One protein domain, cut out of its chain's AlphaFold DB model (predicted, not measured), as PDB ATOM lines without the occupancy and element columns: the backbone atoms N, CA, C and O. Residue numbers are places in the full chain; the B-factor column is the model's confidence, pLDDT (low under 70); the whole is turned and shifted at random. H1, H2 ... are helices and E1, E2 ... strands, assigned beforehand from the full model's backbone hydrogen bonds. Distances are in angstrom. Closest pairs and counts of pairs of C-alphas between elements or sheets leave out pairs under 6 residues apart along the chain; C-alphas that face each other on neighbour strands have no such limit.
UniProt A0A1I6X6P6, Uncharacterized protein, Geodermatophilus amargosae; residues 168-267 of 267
ATOM      1  N   GLY A 168     122.631 139.049 136.771       92.25
ATOM      2  CA  GLY A 168     123.473 138.663 135.643       92.25
ATOM      3  C   GLY A 168     124.101 137.267 135.746       92.25
ATOM      4  O   GLY A 168     124.761 136.857 134.797       92.25
ATOM      5  N   ALA A 169     123.937 136.517 136.850       91.50
ATOM      6  CA  ALA A 169     124.524 135.172 136.984       91.50
ATOM      7  C   ALA A 169     123.983 134.182 135.944       91.50
ATOM      8  O   ALA A 169     124.712 133.292 135.499       91.50
ATOM      9  N   ASP A 170     122.734 134.373 135.523       88.56
ATOM     10  CA  ASP A 170     122.120 133.633 134.425       88.56
ATOM     11  C   ASP A 170     121.662 134.554 133.283       88.56
ATOM     12  O   ASP A 170     120.719 134.255 132.563       88.56
ATOM     13  N   GLY A 171     122.338 135.687 133.091       90.62
ATOM     14  CA  GLY A 171     121.919 136.736 132.159       90.62
ATOM     15  C   GLY A 171     121.112 137.845 132.831       90.62
ATOM     16  O   GLY A 171     120.840 137.807 134.032       90.62
ATOM     17  N   TRP A 172     120.783 138.865 132.047       92.69
ATOM     18  CA  TRP A 172     120.197 140.121 132.519       92.69
ATOM     19  C   TRP A 172     118.739 140.227 132.117       92.69
ATOM     20  O   TRP A 172     118.346 139.696 131.081       92.69
ATOM     21  N   ARG A 173     117.926 140.942 132.894       92.62
ATOM     22  CA  ARG A 173     116.522 141.170 132.545       92.62
ATOM     23  C   ARG A 173     116.376 142.161 131.396       92.62
ATOM     24  O   ARG A 173     115.466 142.014 130.587       92.62
ATOM     25  N   SER A 174     117.237 143.176 131.348       91.62
ATOM     26  CA  SER A 174     117.219 144.204 130.306       91.62
ATOM     27  C   SER A 174     118.607 144.787 130.040       91.62
ATOM     28  O   SER A 174     119.541 144.616 130.831       91.62
ATOM     29  N   THR A 175     118.744 145.485 128.912       90.69
ATOM     30  CA  THR A 175     120.001 146.130 128.516       90.69
ATOM     31  C   THR A 175     120.399 147.209 129.517       90.69
ATOM     32  O   THR A 175     121.575 147.351 129.834       90.69
ATOM     33  N   GLU A 176     119.431 147.930 130.078       90.12
ATOM     34  CA  GLU A 176     119.662 148.956 131.097       90.12
ATOM     35  C   GLU A 176     120.258 148.358 132.374       90.12
ATOM     36  O   GLU A 176     121.142 148.963 132.979       90.12
ATOM     37  N   GLU A 177     119.809 147.168 132.783       90.69
ATOM     38  CA  GLU A 177     120.353 146.471 133.949       90.69
ATOM     39  C   GLU A 177     121.815 146.064 133.719       90.69
ATOM     40  O   GLU A 177     122.668 146.337 134.567       90.69
ATOM     41  N   LEU A 178     122.112 145.495 132.544       92.00
ATOM     42  CA  LEU A 178     123.465 145.140 132.112       92.00
ATOM     43  C   LEU A 178     124.391 146.365 132.084       92.00
ATOM     44  O   LEU A 178     125.470 146.342 132.682       92.00
ATOM     45  N   VAL A 179     123.966 147.439 131.411       91.75
ATOM     46  CA  VAL A 179     124.729 148.692 131.297       91.75
ATOM     47  C   VAL A 179     125.014 149.250 132.683       91.75
ATOM     48  O   VAL A 179     126.169 149.512 133.017       91.75
ATOM     49  N   ARG A 180     123.986 149.339 133.528       90.31
ATOM     50  CA  ARG A 180     124.118 149.833 134.896       90.31
ATOM     51  C   ARG A 180     125.118 149.011 135.707       90.31
ATOM     52  O   ARG A 180     125.934 149.592 136.420       90.31
ATOM     53  N   ALA A 181     125.076 147.682 135.612       90.62
ATOM     54  CA  ALA A 181     126.026 146.823 136.313       90.62
ATOM     55  C   ALA A 181     127.461 147.085 135.857       90.62
ATOM     56  O   ALA A 181     128.344 147.240 136.695       90.62
ATOM     57  N   ILE A 182     127.694 147.162 134.547       90.44
ATOM     58  CA  ILE A 182     129.021 147.425 133.978       90.44
ATOM     59  C   ILE A 182     129.547 148.789 134.436       90.44
ATOM     60  O   ILE A 182     130.682 148.886 134.905       90.44
ATOM     61  N   GLU A 183     128.730 149.838 134.354       90.25
ATOM     62  CA  GLU A 183     129.151 151.204 134.680       90.25
ATOM     63  C   GLU A 183     129.482 151.394 136.160       90.25
ATOM     64  O   GLU A 183     130.423 152.111 136.505       90.25
ATOM     65  N   MET A 184     128.789 150.682 137.054       88.00
ATOM     66  CA  MET A 184     129.144 150.671 138.474       88.00
ATOM     67  C   MET A 184     130.536 150.067 138.750       88.00
ATOM     68  O   MET A 184     131.069 150.253 139.846       88.00
ATOM     69  N   HIS A 185     131.135 149.363 137.786       85.69
ATOM     70  CA  HIS A 185     132.447 148.717 137.886       85.69
ATOM     71  C   HIS A 185     133.538 149.459 137.092       85.69
ATOM     72  O   HIS A 185     134.432 148.835 136.524       85.69
ATOM     73  N   ASP A 186     133.491 150.797 137.091       84.69
ATOM     74  CA  ASP A 186     134.502 151.675 136.478       84.69
ATOM     75  C   ASP A 186     134.707 151.420 134.969       84.69
ATOM     76  O   ASP A 186     135.828 151.467 134.444       84.69
ATOM     77  N   ALA A 187     133.607 151.158 134.264       89.31
ATOM     78  CA  ALA A 187     133.561 151.046 132.813       89.31
ATOM     79  C   ALA A 187     132.539 152.027 132.221       89.31
ATOM     80  O   ALA A 187     131.672 152.544 132.919       89.31
ATOM     81  N   ARG A 188     132.651 152.303 130.924       90.31
ATOM     82  CA  ARG A 188     131.696 153.114 130.159       90.31
ATOM     83  C   ARG A 188     131.102 152.275 129.052       90.31
ATOM     84  O   ARG A 188     131.841 151.556 128.379       90.31
ATOM     85  N   VAL A 189     129.799 152.397 128.831       90.12
ATOM     86  CA  VAL A 189     129.128 151.707 127.730       90.12
ATOM     87  C   VAL A 189     128.717 152.711 126.662       90.12
ATOM     88  O   VAL A 189     128.252 153.808 126.953       90.12
ATOM     89  N   THR A 190     128.922 152.342 125.403       87.12
ATOM     90  CA  THR A 190     128.535 153.135 124.234       87.12
ATOM     91  C   THR A 190     127.833 152.244 123.217       87.12
ATOM     92  O   THR A 190     128.099 151.039 123.154       87.12
ATOM     93  N   ALA A 191     126.928 152.827 122.429       79.69
ATOM     94  CA  ALA A 191     126.260 152.114 121.347       79.69
ATOM     95  C   ALA A 191     127.278 151.645 120.295       79.69
ATOM     96  O   ALA A 191     128.248 152.342 119.983       79.69
ATOM     97  N   GLY A 192     127.064 150.446 119.759       67.38
ATOM     98  CA  GLY A 192     127.896 149.873 118.714       67.38
ATOM     99  C   GLY A 192     127.731 150.596 117.371       67.38
ATOM    100  O   GLY A 192     126.699 151.205 117.099       67.38
ATOM    101  N   PRO A 193     128.732 150.513 116.479       55.69
ATOM    102  CA  PRO A 193     128.751 151.276 115.231       55.69
ATOM    103  C   PRO A 193     127.722 150.838 114.170       55.69
ATOM    104  O   PRO A 193     127.658 151.487 113.126       55.69
ATOM    105  N   LYS A 194     126.980 149.733 114.360       55.28
ATOM    106  CA  LYS A 194     126.123 149.149 113.304       55.28
ATOM    107  C   LYS A 194     124.799 148.504 113.755       55.28
ATOM    108  O   LYS A 194     124.042 148.114 112.874       55.28
ATOM    109  N   ASP A 195     124.524 148.360 115.054       60.97
ATOM    110  CA  ASP A 195     123.344 147.636 115.562       60.97
ATOM    111  C   ASP A 195     123.082 147.995 117.039       60.97
ATOM    112  O   ASP A 195     124.028 148.029 117.830       60.97
ATOM    113  N   ASP A 196     121.817 148.194 117.418       62.41
ATOM    114  CA  ASP A 196     121.371 148.409 118.805       62.41
ATOM    115  C   ASP A 196     121.655 147.184 119.703       62.41
ATOM    116  O   ASP A 196     121.662 147.282 120.930       62.41
ATOM    117  N   ARG A 197     121.942 146.023 119.095       72.81
ATOM    118  CA  ARG A 197     122.334 144.776 119.777       72.81
ATOM    119  C   ARG A 197     123.842 144.615 119.969       72.81
ATOM    120  O   ARG A 197     124.292 143.583 120.471       72.81
ATOM    121  N   GLN A 198     124.636 145.613 119.581       84.88
ATOM    122  CA  GLN A 198     126.068 145.661 119.863       84.88
ATOM    123  C   GLN A 198     126.379 146.804 120.818       84.88
ATOM    124  O   GLN A 198     126.060 147.956 120.543       84.88
ATOM    125  N   LEU A 199     127.075 146.499 121.911       89.12
ATOM    126  CA  LEU A 199     127.575 147.510 122.838       89.12
ATOM    127  C   LEU A 199     129.100 147.474 122.880       89.12
ATOM    128  O   LEU A 199     129.721 146.406 122.911       89.12
ATOM    129  N   VAL A 200     129.709 148.655 122.913       90.56
ATOM    130  CA  VAL A 200     131.145 148.815 123.146       90.56
ATOM    131  C   VAL A 200     131.348 149.241 124.591       90.56
ATOM    132  O   VAL A 200     130.844 150.280 125.019       90.56
ATOM    133  N   VAL A 201     132.105 148.437 125.332       91.38
ATOM    134  CA  VAL A 201     132.441 148.681 126.735       91.38
ATOM    135  C   VAL A 201     133.896 149.118 126.817       91.38
ATOM    136  O   VAL A 201     134.792 148.352 126.469       91.38
ATOM    137  N   LEU A 202     134.138 150.337 127.289       91.88
ATOM    138  CA  LEU A 202     135.471 150.845 127.596       91.88
ATOM    139  C   LEU A 202     135.726 150.637 129.085       91.88
ATOM    140  O   LEU A 202     135.077 151.266 129.917       91.88
ATOM    141  N   ALA A 203     136.645 149.741 129.426       89.50
ATOM    142  CA  ALA A 203     136.909 149.366 130.808       89.50
ATOM    143  C   ALA A 203     138.376 149.575 131.168       89.50
ATOM    144  O   ALA A 203     139.279 149.263 130.388       89.50
ATOM    145  N   ARG A 204     138.633 150.053 132.389       86.44
ATOM    146  CA  ARG A 204     139.996 150.071 132.943       86.44
ATOM    147  C   ARG A 204     140.560 148.653 133.067       86.44
ATOM    148  O   ARG A 204     141.741 148.434 132.814       86.44
ATOM    149  N   ASP A 205     139.704 147.706 133.438       86.38
ATOM    150  CA  ASP A 205     140.009 146.282 133.486       86.38
ATOM    151  C   ASP A 205     139.010 145.528 132.600       86.38
ATOM    152  O   ASP A 205     137.836 145.356 132.932       86.38
ATOM    153  N   VAL A 206     139.490 145.113 131.427       87.12
ATOM    154  CA  VAL A 206     138.699 144.388 130.422       87.12
ATOM    155  C   VAL A 206     138.188 143.067 130.973       87.12
ATOM    156  O   VAL A 206     137.064 142.663 130.675       87.12
ATOM    157  N   TRP A 207     139.008 142.386 131.769       85.00
ATOM    158  CA  TRP A 207     138.613 141.109 132.327       85.00
ATOM    159  C   TRP A 207     137.466 141.306 133.328       85.00
ATOM    160  O   TRP A 207     136.500 140.547 133.274       85.00
ATOM    161  N   TRP A 208     137.470 142.394 134.115       84.94
ATOM    162  CA  TRP A 208     136.341 142.709 134.997       84.94
ATOM    163  C   TRP A 208     135.036 142.966 134.283       84.94
ATOM    164  O   TRP A 208     134.021 142.361 134.634       84.94
ATOM    165  N   ALA A 209     135.057 143.837 133.281       87.62
ATOM    166  CA  ALA A 209     133.851 144.144 132.528       87.62
ATOM    167  C   ALA A 209     133.244 142.875 131.906       87.62
ATOM    168  O   ALA A 209     132.030 142.693 131.956       87.62
ATOM    169  N   ARG A 210     134.079 141.946 131.420       86.94
ATOM    170  CA  ARG A 210     133.637 140.636 130.912       86.94
ATOM    171  C   ARG A 210     133.032 139.751 132.003       86.94
ATOM    172  O   ARG A 210     131.944 139.207 131.816       86.94
ATOM    173  N   THR A 211     133.701 139.625 133.149       85.88
ATOM    174  CA  THR A 211     133.241 138.791 134.271       85.88
ATOM    175  C   THR A 211     131.931 139.297 134.876       85.88
ATOM    176  O   THR A 211     131.046 138.500 135.193       85.88
ATOM    177  N   VAL A 212     131.775 140.616 135.018       87.88
ATOM    178  CA  VAL A 212     130.514 141.218 135.468       87.88
ATOM    179  C   VAL A 212     129.426 140.942 134.441       87.88
ATOM    180  O   VAL A 212     128.387 140.409 134.827       87.88
ATOM    181  N   ALA A 213     129.685 141.221 133.161       86.75
ATOM    182  CA  ALA A 213     128.688 141.150 132.104       86.75
ATOM    183  C   ALA A 213     128.154 139.742 131.818       86.75
ATOM    184  O   ALA A 213     126.956 139.602 131.617       86.75
ATOM    185  N   ASN A 214     128.988 138.700 131.789       80.38
ATOM    186  CA  ASN A 214     128.507 137.373 131.378       80.38
ATOM    187  C   ASN A 214     128.200 136.427 132.542       80.38
ATOM    188  O   ASN A 214     127.674 135.338 132.339       80.38
ATOM    189  N   GLY A 215     128.613 136.784 133.763       66.38
ATOM    190  CA  GLY A 215     128.467 135.911 134.934       66.38
ATOM    191  C   GLY A 215     129.236 134.579 134.852       66.38
ATOM    192  O   GLY A 215     129.133 133.749 135.759       66.38
ATOM    193  N   ARG A 216     130.007 134.364 133.778       66.56
ATOM    194  CA  ARG A 216     130.676 133.117 133.377       66.56
ATOM    195  C   ARG A 216     132.108 133.422 132.924       66.56
ATOM    196  O   ARG A 216     132.423 134.573 132.616       66.56
ATOM    197  N   GLU A 217     132.982 132.413 132.920       58.00
ATOM    198  CA  GLU A 217     134.307 132.556 132.304       58.00
ATOM    199  C   GLU A 217     134.133 132.875 130.818       58.00
ATOM    200  O   GLU A 217     133.327 132.251 130.128       58.00
ATOM    201  N   VAL A 218     134.834 133.909 130.363       57.84
ATOM    202  CA  VAL A 218     134.722 134.424 129.002       57.84
ATOM    203  C   VAL A 218     135.971 134.019 128.245       57.84
ATOM    204  O   VAL A 218     137.066 134.468 128.594       57.84
ATOM    205  N   ASP A 219     135.784 133.205 127.213       50.72
ATOM    206  CA  ASP A 219     136.752 133.053 126.138       50.72
ATOM    207  C   ASP A 219     136.478 134.146 125.083       50.72
ATOM    208  O   ASP A 219     135.326 134.517 124.860       50.72
ATOM    209  N   GLU A 220     137.535 134.669 124.458       56.12
ATOM    210  CA  GLU A 220     137.512 135.593 123.301       56.12
ATOM    211  C   GLU A 220     137.264 137.117 123.505       56.12
ATOM    212  O   GLU A 220     136.968 137.642 124.582       56.12
ATOM    213  N   GLU A 221     137.527 137.864 122.419       58.75
ATOM    214  CA  GLU A 221     137.553 139.334 122.296       58.75
ATOM    215  C   GLU A 221     136.149 139.980 122.357       58.75
ATOM    216  O   GLU A 221     136.014 141.159 122.711       58.75
ATOM    217  N   THR A 222     135.106 139.188 122.085       60.59
ATOM    218  CA  THR A 222     133.682 139.554 122.129       60.59
ATOM    219  C   THR A 222     132.898 138.609 123.029       60.59
ATOM    220  O   THR A 222     133.149 137.410 123.034       60.59
ATOM    221  N   THR A 223     131.921 139.136 123.764       75.31
ATOM    222  CA  THR A 223     131.099 138.356 124.696       75.31
ATOM    223  C   THR A 223     129.633 138.462 124.308       75.31
ATOM    224  O   THR A 223     129.052 139.541 124.408       75.31
ATOM    225  N   ASP A 224     129.036 137.354 123.881       86.06
ATOM    226  CA  ASP A 224     127.586 137.263 123.716       86.06
ATOM    227  C   ASP A 224     126.951 137.094 125.108       86.06
ATOM    228  O   ASP A 224     127.306 136.186 125.864       86.06
ATOM    229  N   VAL A 225     126.058 138.018 125.466       88.88
ATOM    230  CA  VAL A 225     125.420 138.111 126.784       88.88
ATOM    231  C   VAL A 225     123.911 137.994 126.626       88.88
ATOM    232  O   VAL A 225     123.305 138.701 125.822       88.88
ATOM    233  N   ARG A 226     123.290 137.119 127.419       90.81
ATOM    234  CA  ARG A 226     121.831 136.966 127.445       90.81
ATOM    235  C   ARG A 226     121.177 138.171 128.123       90.81
ATOM    236  O   ARG A 226     121.524 138.489 129.264       90.81
ATOM    237  N   VAL A 227     120.227 138.801 127.437       90.88
ATOM    238  CA  VAL A 227     119.453 139.949 127.923       90.88
ATOM    239  C   VAL A 227     117.978 139.736 127.578       90.88
ATOM    240  O   VAL A 227     117.590 139.806 126.417       90.88
ATOM    241  N   GLY A 228     117.154 139.449 128.585       89.75
ATOM    242  CA  GLY A 228     115.789 138.972 128.383       89.75
ATOM    243  C   GLY A 228     115.789 137.674 127.569       89.75
ATOM    244  O   GLY A 228     116.458 136.702 127.939       89.75
ATOM    245  N   ASP A 229     115.071 137.702 126.447       88.81
ATOM    246  CA  ASP A 229     115.014 136.617 125.457       88.81
ATOM    247  C   ASP A 229     115.990 136.825 124.280       88.81
ATOM    248  O   ASP A 229     116.077 135.985 123.384       88.81
ATOM    249  N   ASP A 230     116.735 137.933 124.280       89.56
ATOM    250  CA  ASP A 230     117.683 138.313 123.236       89.56
ATOM    251  C   ASP A 230     119.145 138.069 123.663       89.56
ATOM    252  O   ASP A 230     119.477 137.778 124.820       89.56
ATOM    253  N   VAL A 231     120.051 138.216 122.694       88.75
ATOM    254  CA  VAL A 231     121.502 138.210 122.903       88.75
ATOM    255  C   VAL A 231     122.066 139.567 122.507       88.75
ATOM    256  O   VAL A 231     121.880 140.023 121.378       88.75
ATOM    257  N   VAL A 232     122.785 140.194 123.436       88.50
ATOM    258  CA  VAL A 232     123.546 141.423 123.205       88.50
ATOM    259  C   VAL A 232     125.016 141.061 123.082       88.50
ATOM    260  O   VAL A 232     125.587 140.403 123.952       88.50
ATOM    261  N   ARG A 233     125.650 141.518 122.004       88.12
ATOM    262  CA  ARG A 233     127.078 141.306 121.784       88.12
ATOM    263  C   ARG A 233     127.878 142.452 122.378       88.12
ATOM    264  O   ARG A 233     127.740 143.605 121.967       88.12
ATOM    265  N   LEU A 234     128.765 142.125 123.308       87.88
ATOM    266  CA  LEU A 234     129.678 143.078 123.920       87.88
ATOM    267  C   LEU A 234     131.048 143.018 123.264       87.88
ATOM    268  O   LEU A 234     131.676 141.961 123.185       87.88
ATOM    269  N   ARG A 235     131.558 144.184 122.876       88.44
ATOM    270  CA  ARG A 235     132.970 144.379 122.559       88.44
ATOM    271  C   ARG A 235     133.626 145.135 123.705       88.44
ATOM    272  O   ARG A 235     133.406 146.334 123.860       88.44
ATOM    273  N   VAL A 236     134.421 144.435 124.507       88.00
ATOM    274  CA  VAL A 236     135.085 145.021 125.681       88.00
ATOM    275  C   VAL A 236     136.515 145.409 125.327       88.00
ATOM    276  O   VAL A 236     137.318 144.549 124.963       88.00
ATOM    277  N   LEU A 237     136.826 146.698 125.441       89.06
ATOM    278  CA  LEU A 237     138.103 147.305 125.078       89.06
ATOM    279  C   LEU A 237     138.721 148.035 126.283       89.06
ATOM    280  O   LEU A 237     137.985 148.527 127.142       89.06
ATOM    281  N   PRO A 238     140.060 148.148 126.355       89.25
ATOM    282  CA  PRO A 238     140.710 148.990 127.350       89.25
ATOM    283  C   PRO A 238     140.277 150.453 127.206       89.25
ATOM    284  O   PRO A 238     140.219 150.970 126.090       89.25
ATOM    285  N   ASP A 239     140.024 151.136 128.322       87.25
ATOM    286  CA  ASP A 239     139.742 152.572 128.309       87.25
ATOM    287  C   ASP A 239     141.047 153.381 128.093       87.25
ATOM    288  O   ASP A 239     141.929 153.403 128.971       87.25
ATOM    289  N   PRO A 240     141.204 154.075 126.948       79.38
ATOM    290  CA  PRO A 240     142.414 154.843 126.660       79.38
ATOM    291  C   PRO A 240     142.615 156.012 127.640       79.38
ATOM    292  O   PRO A 240     143.754 156.362 127.964       79.38
ATOM    293  N   GLU A 241     141.536 156.588 128.175       74.81
ATOM    294  CA  GLU A 241     141.604 157.715 129.108       74.81
ATOM    295  C   GLU A 241     142.043 157.262 130.506       74.81
ATOM    296  O   GLU A 241     142.847 157.944 131.148       74.81
ATOM    297  N   ALA A 242     141.614 156.077 130.956       66.44
ATOM    298  CA  ALA A 242     142.046 155.507 132.237       66.44
ATOM    299  C   ALA A 242     143.566 155.262 132.272       66.44
ATOM    300  O   ALA A 242     144.240 155.580 133.257       66.44
ATOM    301  N   THR A 243     144.117 154.783 131.154       55.84
ATOM    302  CA  THR A 243     145.552 154.508 130.985       55.84
ATOM    303  C   THR A 243     146.400 155.785 131.113       55.84
ATOM    304  O   THR A 243     147.484 155.780 131.705       55.84
ATOM    305  N   SER A 244     145.883 156.917 130.620       55.34
ATOM    306  CA  SER A 244     146.550 158.225 130.703       55.34
ATOM    307  C   SER A 244     146.596 158.788 132.134       55.34
ATOM    308  O   SER A 244     147.623 159.327 132.565       55.34
ATOM    309  N   GLN A 245     145.521 158.605 132.910       53.41
ATOM    310  CA  GLN A 245     145.423 159.079 134.293       53.41
ATOM    311  C   GLN A 245     146.315 158.280 135.247       53.41
ATOM    312  O   GLN A 245     146.932 158.860 136.146       53.41
ATOM    313  N   ASP A 246     146.443 156.970 135.033       53.94
ATOM    314  CA  ASP A 246     147.345 156.125 135.818       53.94
ATOM    315  C   ASP A 246     148.815 156.442 135.511       53.94
ATOM    316  O   ASP A 246     149.633 156.527 136.432       53.94
ATOM    317  N   GLY A 247     149.146 156.753 134.252       48.22
ATOM    318  CA  GLY A 247     150.461 157.274 133.868       48.22
ATOM    319  C   GLY A 247     150.792 158.617 134.531       48.22
ATOM    320  O   GLY A 247     151.900 158.804 135.045       48.22
ATOM    321  N   ALA A 248     149.830 159.542 134.588       47.84
ATOM    322  CA  ALA A 248     149.987 160.828 135.269       47.84
ATOM    323  C   ALA A 248     150.145 160.663 136.793       47.84
ATOM    324  O   ALA A 248     151.054 161.250 137.389       47.84
ATOM    325  N   ARG A 249     149.331 159.806 137.426       48.97
ATOM    326  CA  ARG A 249     149.445 159.470 138.856       48.97
ATOM    327  C   ARG A 249     150.770 158.788 139.185       48.97
ATOM    328  O   ARG A 249     151.409 159.159 140.166       48.97
ATOM    329  N   ALA A 250     151.230 157.846 138.365       49.31
ATOM    330  CA  ALA A 250     152.516 157.177 138.557       49.31
ATOM    331  C   ALA A 250     153.698 158.158 138.452       49.31
ATOM    332  O   ALA A 250     154.636 158.079 139.249       49.31
ATOM    333  N   ARG A 251     153.637 159.121 137.519       49.94
ATOM    334  CA  ARG A 251     154.627 160.207 137.397       49.94
ATOM    335  C   ARG A 251     154.618 161.127 138.619       49.94
ATOM    336  O   ARG A 251     155.685 161.409 139.156       49.94
ATOM    337  N   LEU A 252     153.440 161.513 139.111       50.19
ATOM    338  CA  LEU A 252     153.276 162.310 140.334       50.19
ATOM    339  C   LEU A 252     153.813 161.591 141.580       50.19
ATOM    340  O   LEU A 252     154.554 162.183 142.359       50.19
ATOM    341  N   VAL A 253     153.511 160.301 141.752       49.94
ATOM    342  CA  VAL A 253     154.031 159.493 142.870       49.94
ATOM    343  C   VAL A 253     155.553 159.346 142.789       49.94
ATOM    344  O   VAL A 253     156.234 159.411 143.813       49.94
ATOM    345  N   ARG A 254     156.114 159.178 141.583       51.03
ATOM    346  CA  ARG A 254     157.569 159.115 141.377       51.03
ATOM    347  C   ARG A 254     158.240 160.463 141.677       51.03
ATOM    348  O   ARG A 254     159.265 160.474 142.352       51.03
ATOM    349  N   ALA A 255     157.635 161.577 141.263       52.19
ATOM    350  CA  ALA A 255     158.113 162.926 141.567       52.19
ATOM    351  C   ALA A 255     158.070 163.231 143.076       52.19
ATOM    352  O   ALA A 255     159.051 163.714 143.638       52.19
ATOM    353  N   ALA A 256     156.982 162.862 143.761       46.50
ATOM    354  CA  ALA A 256     156.850 163.024 145.209       46.50
ATOM    355  C   ALA A 256     157.885 162.194 145.992       46.50
ATOM    356  O   ALA A 256     158.435 162.664 146.985       46.50
ATOM    357  N   ARG A 257     158.208 160.979 145.525       50.97
ATOM    358  CA  ARG A 257     159.283 160.156 146.109       50.97
ATOM    359  C   ARG A 257     160.671 160.763 145.892       50.97
ATOM    360  O   ARG A 257     161.478 160.717 146.814       50.97
ATOM    361  N   GLY A 258     160.925 161.361 144.726       48.88
ATOM    362  CA  GLY A 258     162.171 162.085 144.448       48.88
ATOM    363  C   GLY A 258     162.374 163.276 145.389       48.88
ATOM    364  O   GLY A 258     163.436 163.409 145.990       48.88
ATOM    365  N   LEU A 259     161.319 164.065 145.608       50.47
ATOM    366  CA  LEU A 259     161.333 165.216 146.518       50.47
ATOM    367  C   LEU A 259     161.545 164.815 147.988       50.47
ATOM    368  O   LEU A 259     162.286 165.479 148.708       50.47
ATOM    369  N   LEU A 260     160.955 163.700 148.427       44.22
ATOM    370  CA  LEU A 260     161.149 163.174 149.786       44.22
ATOM    371  C   LEU A 260     162.548 162.575 150.003       44.22
ATOM    372  O   LEU A 260     163.038 162.587 151.126       44.22
ATOM    373  N   SER A 261     163.216 162.094 148.948       46.34
ATOM    374  CA  SER A 261     164.608 161.619 149.026       46.34
ATOM    375  C   SER A 261     165.661 162.736 148.991       46.34
ATOM    376  O   SER A 261     166.814 162.496 149.339       46.34
ATOM    377  N   SER A 262     165.277 163.956 148.598       47.94
ATOM    378  CA  SER A 262     166.166 165.128 148.554       47.94
ATOM    379  C   SER A 262     166.172 165.971 149.833       47.94
ATOM    380  O   SER A 262     167.003 166.868 149.960       47.94
ATOM    381  N   VAL A 263     165.296 165.688 150.803       44.75
ATOM    382  CA  VAL A 263     165.335 166.344 152.117       44.75
ATOM    383  C   VAL A 263     166.359 165.616 152.989       44.75
ATOM    384  O   VAL A 263     166.047 164.627 153.650       44.75
ATOM    385  N   ARG A 264     167.612 166.084 152.969       44.72
ATOM    386  CA  ARG A 264     168.587 165.709 154.003       44.72
ATOM    387  C   ARG A 264     168.136 166.306 155.341       44.72
ATOM    388  O   ARG A 264     167.696 167.455 155.348       44.72
ATOM    389  N   PRO A 265     168.265 165.580 156.463       41.53
ATOM    390  CA  PRO A 265     168.052 166.175 157.770       41.53
ATOM    391  C   PRO A 265     169.156 167.213 157.993       41.53
ATOM    392  O   PRO A 265     170.339 166.876 158.016       41.53
ATOM    393  N   THR A 266     168.779 168.484 158.093       46.28
ATOM    394  CA  THR A 266     169.639 169.501 158.694       46.28
ATOM    395  C   THR A 266     169.722 169.186 160.181       46.28
ATOM    396  O   THR A 266     168.680 169.098 160.838       46.28
ATOM    397  N   GLY A 267     170.941 168.922 160.655       39.41
ATOM    398  CA  GLY A 267     171.255 168.844 162.081       39.41
ATOM    399  C   GLY A 267     171.122 170.187 162.779       39.41
ATOM    400  O   GLY A 267     170.998 171.214 162.071       39.41
TER     401      GLY A 267
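What this domain is: This is residues 168 to 267 of the 267 residues of an uncharacterized protein of Geodermatophilus amargosae (UniProt A0A1I6X6P6). A small compact body has one long helix, H3, leading out of it, and residues 247 to 267, of which 247 to 261 belong to H3, stick out as a free arm. The body is a strongly twisted four-stranded sheet with two short helices, H1 and H2, side by side over one face, making two layers. The printed part has 100 residues with three named helices and four named strands, in the order H1 E1 E2 H2 E3 E4 H3; the sheet runs E1 E2 E4 E3 and is mixed, and the class is mixed, helices and strands. The whole is extended, with a radius of gyration of the C-alphas of 19.5 A and spans of 74 by 27 by 23 A; the arm makes the length.

How they stand to each other: H1, residues 175 to 183, is on the sheet at a height over the sheet of 7.2 A, over none of its strands. E1, residues 187 to 191, and E2, residues 198 to 203, form an antiparallel hairpin, with N 188 and O 202 2.8 A apart, within hydrogen-bond range. The closest C-alphas of H1 and E1 are those of Val 179 and Val 189, 6.4 A apart. H2, residues 206 to 214, touches H1, the closest C-alphas being those of Ile 182 and Ala 209, 6.0 A apart; they run opposite ways at a shallow tilt of 31 degrees. H2 is on the same face as H1, at a height over the sheet of 7.0 A. E3, residues 222 to 227, and E4, residues 230 to 238, form the second hairpin, antiparallel, with N 225 and O 232 2.9 A apart. E4 is parallel to E2, with N 201 and O 235 2.9 A apart. H2 runs along the strands, over E4, at 10 degrees to it on the local plane. H3, residues 240 to 261, only grazes the sheet with its residues 240 to 242, and is apart from H1 and H2. In H1, H2 and H3 every O i to N i+4 pair is within hydrogen-bond range.

Where its parts are: H1 begins at C-alpha 175 (120.001, 146.130, 128.516) and measures 12.1 A from first to last C-alpha. E1 measures 13.6 A, E2 15.8 A, H2 12.4 A and E3 15.4 A. E4, the longest strand, measures 25.7 A and ends at C-alpha 238 (140.710, 148.990, 127.350). H3 measures 32.2 A and ends at C-alpha 261 (164.608, 161.619, 149.026).

The domain as a whole: The C-alphas farthest apart are those of Asp 229 and Gly 267, at 74.5 A. The printed part has no cut, and no link between its named elements is long. The mean pLDDT of the printed part is 74.2; residues 192 to 196, 215 to 222 and 242 to 267 are under 70.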